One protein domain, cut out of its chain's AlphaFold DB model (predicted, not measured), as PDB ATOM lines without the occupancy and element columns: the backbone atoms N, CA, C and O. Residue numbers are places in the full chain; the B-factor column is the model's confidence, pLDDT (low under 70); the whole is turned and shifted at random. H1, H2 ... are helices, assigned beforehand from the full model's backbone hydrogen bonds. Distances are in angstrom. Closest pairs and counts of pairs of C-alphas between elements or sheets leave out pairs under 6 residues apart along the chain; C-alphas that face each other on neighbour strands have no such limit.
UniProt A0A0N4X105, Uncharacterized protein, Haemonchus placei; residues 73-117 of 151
ATOM      1  N   VAL A  73     106.093 141.065 155.575       84.94
ATOM      2  CA  VAL A  73     105.979 142.356 154.878       84.94
ATOM      3  C   VAL A  73     106.331 143.510 155.816       84.94
ATOM      4  O   VAL A  73     107.088 144.398 155.425       84.94
ATOM      5  N   LEU A  74     105.856 143.483 157.063       85.06
ATOM      6  CA  LEU A  74     106.170 144.512 158.058       85.06
ATOM      7  C   LEU A  74     107.651 144.514 158.438       85.06
ATOM      8  O   LEU A  74     108.279 145.571 158.420       85.06
ATOM      9  N   VAL A  75     108.238 143.343 158.684       85.44
ATOM     10  CA  VAL A  75     109.677 143.200 158.952       85.44
ATOM     11  C   VAL A  75     110.502 143.692 157.760       85.44
ATOM     12  O   VAL A  75     111.532 144.347 157.934       85.44
ATOM     13  N   SER A  76     110.056 143.420 156.534       86.69
ATOM     14  CA  SER A  76     110.730 143.891 155.320       86.69
ATOM     15  C   SER A  76     110.652 145.412 155.170       86.69
ATOM     16  O   SER A  76     111.674 146.044 154.892       86.69
ATOM     17  N   ALA A  77     109.479 146.003 155.415       88.62
ATOM     18  CA  ALA A  77     109.276 147.449 155.404       88.62
ATOM     19  C   ALA A  77     110.111 148.142 156.492       88.62
ATOM     20  O   ALA A  77     110.809 149.113 156.211       88.62
ATOM     21  N   GLN A  78     110.136 147.593 157.707       88.19
ATOM     22  CA  GLN A  78     110.963 148.095 158.801       88.19
ATOM     23  C   GLN A  78     112.455 148.081 158.435       88.19
ATOM     24  O   GLN A  78     113.134 149.096 158.574       88.19
ATOM     25  N   ARG A  79     112.969 146.969 157.892       88.62
ATOM     26  CA  ARG A  79     114.368 146.882 157.433       88.62
ATOM     27  C   ARG A  79     114.672 147.878 156.312       88.62
ATOM     28  O   ARG A  79     115.810 148.312 156.175       88.62
ATOM     29  N   ALA A  80     113.701 148.203 155.458       88.62
ATOM     30  CA  ALA A  80     113.869 149.234 154.435       88.62
ATOM     31  C   ALA A  80     113.976 150.634 155.058       88.62
ATOM     32  O   ALA A  80     114.852 151.397 154.665       88.62
ATOM     33  N   VAL A  81     113.165 150.939 156.074       89.56
ATOM     34  CA  VAL A  81     113.243 152.206 156.819       89.56
ATOM     35  C   VAL A  81     114.567 152.341 157.580       89.56
ATOM     36  O   VAL A  81     115.211 153.382 157.529       89.56
ATOM     37  N   GLU A  82     115.039 151.285 158.240       89.06
ATOM     38  CA  GLU A  82     116.329 151.316 158.949       89.06
ATOM     39  C   GLU A  82     117.510 151.596 158.004       89.06
ATOM     40  O   GLU A  82     118.443 152.323 158.343       89.06
ATOM     41  N   ARG A  83     117.445 151.061 156.782       89.25
ATOM     42  CA  ARG A  83     118.420 151.332 155.719       89.25
ATOM     43  C   ARG A  83     118.399 152.786 155.263       89.25
ATOM     44  O   ARG A  83     119.464 153.389 155.129       89.25
ATOM     45  N   THR A  84     117.211 153.357 155.042       87.06
ATOM     46  CA  THR A  84     117.091 154.756 154.607       87.06
ATOM     47  C   THR A  84     117.554 155.728 155.686       87.06
ATOM     48  O   THR A  84     118.216 156.709 155.350       87.06
ATOM     49  N   MET A  85     117.320 155.427 156.967       87.69
ATOM     50  CA  MET A  85     117.842 156.218 158.091       87.69
ATOM     51  C   MET A  85     119.372 156.312 158.086       87.69
ATOM     52  O   MET A  85     119.927 157.379 158.331       87.69
ATOM     53  N   LEU A  86     120.061 155.218 157.753       86.12
ATOM     54  CA  LEU A  86     121.523 155.187 157.665       86.12
ATOM     55  C   LEU A  86     122.061 155.612 156.289       86.12
ATOM     56  O   LEU A  86     123.269 155.558 156.069       86.12
ATOM     57  N   LYS A  87     121.189 156.019 155.354       91.00
ATOM     58  CA  LYS A  87     121.525 156.300 153.944       91.00
ATOM     59  C   LYS A  87     122.247 155.131 153.246       91.00
ATOM     60  O   LYS A  87     123.017 155.336 152.309       91.00
ATOM     61  N   ILE A  88     121.988 153.897 153.679       87.62
ATOM     62  CA  ILE A  88     122.565 152.672 153.109       87.62
ATOM     63  C   ILE A  88     121.533 152.060 152.161       87.62
ATOM     64  O   ILE A  88     120.435 151.710 152.584       87.62
ATOM     65  N   ASN A  89     121.868 151.883 150.882       88.31
ATOM     66  CA  ASN A  89     121.001 151.142 149.960       88.31
ATOM     67  C   ASN A  89     121.244 149.616 150.066       88.31
ATOM     68  O   ASN A  89     122.203 149.157 150.690       88.31
ATOM     69  N   LEU A  90     120.393 148.801 149.434       85.44
ATOM     70  CA  LEU A  90     120.533 147.337 149.471       85.44
ATOM     71  C   LEU A  90     121.830 146.832 148.805       85.44
ATOM     72  O   LEU A  90     122.396 145.835 149.250       85.44
ATOM     73  N   ALA A  91     122.313 147.509 147.762       87.62
ATOM     74  CA  ALA A  91     123.558 147.155 147.081       87.62
ATOM     75  C   ALA A  91     124.786 147.421 147.967       87.62
ATOM     76  O   ALA A  91     125.671 146.577 148.057       87.62
ATOM     77  N   MET A  92     124.786 148.536 148.696       87.31
ATOM     78  CA  MET A  92     125.807 148.923 149.663       87.31
ATOM     79  C   MET A  92     125.778 148.007 150.887       87.31
ATOM     80  O   MET A  92     126.818 147.628 151.412       87.31
ATOM     81  N   GLN A  93     124.589 147.581 151.324       87.69
ATOM     82  CA  GLN A  93     124.481 146.558 152.363       87.69
ATOM     83  C   GLN A  93     125.172 145.254 151.935       87.69
ATOM     84  O   GLN A  93     125.884 144.650 152.737       87.69
ATOM     85  N   ARG A  94     124.956 144.819 150.685       88.00
ATOM     86  CA  ARG A  94     125.567 143.603 150.131       88.00
ATOM     87  C   ARG A  94     127.075 143.758 149.944       88.00
ATOM     88  O   ARG A  94     127.805 142.854 150.323       88.00
ATOM     89  N   SER A  95     127.550 144.896 149.433       89.19
ATOM     90  CA  SER A  95     128.989 145.143 149.257       89.19
ATOM     91  C   SER A  95     129.739 145.216 150.590       89.19
ATOM     92  O   SER A  95     130.872 144.756 150.685       89.19
ATOM     93  N   LEU A  96     129.094 145.735 151.636       87.38
ATOM     94  CA  LEU A  96     129.641 145.796 152.991       87.38
ATOM     95  C   LEU A  96     129.410 144.511 153.808       87.38
ATOM     96  O   LEU A  96     129.821 144.464 154.967       87.38
ATOM     97  N   ASN A  97     128.752 143.488 153.242       90.00
ATOM     98  CA  ASN A  97     128.359 142.250 153.929       90.00
ATOM     99  C   ASN A  97     127.653 142.486 155.282       90.00
ATOM    100  O   ASN A  97     127.836 141.741 156.245       90.00
ATOM    101  N   LEU A  98     126.824 143.532 155.363       87.44
ATOM    102  CA  LEU A  98     126.121 143.909 156.591       87.44
ATOM    103  C   LEU A  98     124.832 143.102 156.753       87.44
ATOM    104  O   LEU A  98     123.973 143.078 155.862       87.44
ATOM    105  N   ARG A  99     124.632 142.485 157.921       88.38
ATOM    106  CA  ARG A  99     123.363 141.821 158.252       88.38
ATOM    107  C   ARG A  99     122.352 142.850 158.750       88.38
ATOM    108  O   ARG A  99     122.703 143.933 159.213       88.38
ATOM    109  N   SER A 100     121.065 142.506 158.698       83.25
ATOM    110  CA  SER A 100     120.007 143.376 159.235       83.25
ATOM    111  C   SER A 100     120.165 143.645 160.737       83.25
ATOM    112  O   SER A 100     119.788 144.714 161.195       83.25
ATOM    113  N   ALA A 101     120.757 142.713 161.495       84.00
ATOM    114  CA  ALA A 101     121.074 142.912 162.912       84.00
ATOM    115  C   ALA A 101     122.163 143.977 163.135       84.00
ATOM    116  O   ALA A 101     122.069 144.773 164.069       84.00
ATOM    117  N   ASP A 102     123.164 144.029 162.252       87.06
ATOM    118  CA  ASP A 102     124.229 145.032 162.317       87.06
ATOM    119  C   ASP A 102     123.652 146.426 162.003       87.06
ATOM    120  O   ASP A 102     123.908 147.385 162.724       87.06
ATOM    121  N   ILE A 103     122.768 146.517 160.996       85.81
ATOM    122  CA  ILE A 103     122.002 147.737 160.674       85.81
ATOM    123  C   ILE A 103     121.150 148.188 161.861       85.81
ATOM    124  O   ILE A 103     121.187 149.359 162.230       85.81
ATOM    125  N   ARG A 104     120.438 147.264 162.511       85.69
ATOM    126  CA  ARG A 104     119.598 147.582 163.671       85.69
ATOM    127  C   ARG A 104     120.401 148.045 164.888       85.69
ATOM    128  O   ARG A 104     119.943 148.895 165.645       85.69
ATOM    129  N   SER A 105     121.619 147.537 165.046       83.56
ATOM    130  CA  SER A 105     122.533 147.986 166.100       83.56
ATOM    131  C   SER A 105     123.051 149.404 165.831       83.56
ATOM    132  O   SER A 105     123.214 150.184 166.765       83.56
ATOM    133  N   MET A 106     123.249 149.764 164.557       83.44
ATOM    134  CA  MET A 106     123.638 151.117 164.144       83.44
ATOM    135  C   MET A 106     122.501 152.142 164.281       83.44
ATOM    136  O   MET A 106     122.780 153.307 164.548       83.44
ATOM    137  N   THR A 107     121.232 151.741 164.117       81.56
ATOM    138  CA  THR A 107     120.082 152.655 164.269       81.56
ATOM    139  C   THR A 107     119.676 152.900 165.724       81.56
ATOM    140  O   THR A 107     118.972 153.868 165.997       81.56
ATOM    141  N   GLY A 108     120.093 152.045 166.665       79.50
ATOM    142  CA  GLY A 108     119.813 152.209 168.099       79.50
ATOM    143  C   GLY A 108     118.343 152.016 168.501       79.50
ATOM    144  O   GLY A 108     117.975 152.308 169.640       79.50
ATOM    145  N   ILE A 109     117.492 151.522 167.597       75.31
ATOM    146  CA  ILE A 109     116.059 151.326 167.850       75.31
ATOM    147  C   ILE A 109     115.866 150.091 168.743       75.31
ATOM    148  O   ILE A 109     116.161 148.964 168.339       75.31
ATOM    149  N   ARG A 110     115.328 150.288 169.952       69.69
ATOM    150  CA  ARG A 110     114.976 149.198 170.879       69.69
ATOM    151  C   ARG A 110     113.609 148.617 170.520       69.69
ATOM    152  O   ARG A 110     112.686 149.359 170.195       69.69
ATOM    153  N   ASN A 111     113.470 147.294 170.590       62.94
ATOM    154  CA  ASN A 111     112.149 146.665 170.586       62.94
ATOM    155  C   ASN A 111     111.450 147.082 171.888       62.94
ATOM    156  O   ASN A 111     112.039 146.953 172.961       62.94
ATOM    157  N   THR A 112     110.229 147.600 171.802       55.41
ATOM    158  CA  THR A 112     109.438 148.079 172.951       55.41
ATOM    159  C   THR A 112     109.262 147.012 174.037       55.41
ATOM    160  O   THR A 112     109.192 147.341 175.215       55.41
ATOM    161  N   GLU A 113     109.324 145.735 173.663       48.88
ATOM    162  CA  GLU A 113     109.260 144.577 174.565       48.88
ATOM    163  C   GLU A 113     110.520 144.419 175.437       48.88
ATOM    164  O   GLU A 113     110.438 144.049 176.603       48.88
ATOM    165  N   ALA A 114     111.696 144.783 174.914       47.94
ATOM    166  CA  ALA A 114     112.957 144.743 175.659       47.94
ATOM    167  C   ALA A 114     113.157 145.983 176.552       47.94
ATOM    168  O   ALA A 114     113.980 145.972 177.465       47.94
ATOM    169  N   GLY A 115     112.404 147.061 176.302       40.59
ATOM    170  CA  GLY A 115     112.454 148.293 177.091       40.59
ATOM    171  C   GLY A 115     111.863 148.152 178.495       40.59
ATOM    172  O   GLY A 115     112.297 148.870 179.391       40.59
ATOM    173  N   MET A 116     110.940 147.207 178.713       41.34
ATOM    174  CA  MET A 116     110.364 146.963 180.044       41.34
ATOM    175  C   MET A 116     111.284 146.145 180.964       41.34
ATOM    176  O   MET A 116     111.117 146.195 182.178       41.34
ATOM    177  N   LEU A 117     112.278 145.432 180.416       46.53
ATOM    178  CA  LEU A 117     113.215 144.599 181.185       46.53
ATOM    179  C   LEU A 117     114.632 145.190 181.303       46.53
ATOM    180  O   LEU A 117     115.463 144.636 182.012       46.53
TER     181      LEU A 117
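AT A GLANCE: This is residues 73 to 117 of the 151 residues of an uncharacterized protein of Haemonchus placei (UniProt A0A0N4X105). Picture a small knot of helices with a tail: H1, the longest helix, and H3 pack on each other at a steep angle in the middle of the length, the short helix H2 lies at one end near H1, and residues 110 to 117, with the four-residue H4, stick out at the other end. The tail makes much of the length, and the body without it is smaller and close-set. The printed part has 45 residues with four named helices, in the order H1, H2, H3, H4, and no named strand, which is the class all helix. It is only just loose, close to compact, with a radius of gyration of the C-alphas of 11.3 A, and it is elongated, spanning 36 by 20 by 15 A.

HOW THE PARTS SIT: Start at the first printed residue, where H1, residues 73 to 85, begins. Look next at H2, residues 90 to 95: it is close to H1 but not clearly touching, and the closest C-alphas of the two, those of Arg 83 and Leu 90, are 7.7 A apart. They run the same way at a steep tilt of 68 degrees, only just short of about perpendicular. Go on to H3, residues 100 to 107, which touches H1, with 6 pairs of C-alphas within 8 A; the closest C-alphas are those of Glu 82 and Thr 107, 6.6 A apart. H1 and H3 run the same way at a steep tilt of 46 degrees. H2 and H3 are apart. H4, residues 112 to 115, touches no helix and is apart from H1, H2 and H3. In the backbones of H1, H2 and H3, every O i to N i+4 pair is within hydrogen-bond range; H4 is too short for such a pair, and its one O i to N i+3 pair is within range.

IN THESE COORDINATES: Find C-alpha 73 at (105.979, 142.356, 154.878); from there H1 runs 18.5 A to C-alpha 85 at (117.842, 156.218, 158.091). H2 has 6 residues, Leu 90 to Ser 95, and measures 8.7 A from first to last C-alpha. H3 runs 10.6 A from Ser 100 to Thr 107. H4, Thr 112 to Gly 115, ends with C-alpha 115 at (112.454, 148.293, 177.091).

THE WHOLE: The two C-alphas farthest apart are those of Ser 95 and Met 116, at 36.0 A. The printed part has no cut, and the links H1 to H2, H2 to H3 and H3 to H4 are tight, with 4 residues each. Residues 110 to 117 stand free, and the 37 residues of the body without them span 24 by 20 by 15 A. The mean pLDDT of the printed part is 80.3, and the same residues, 110 to 117, are under 70 in this model.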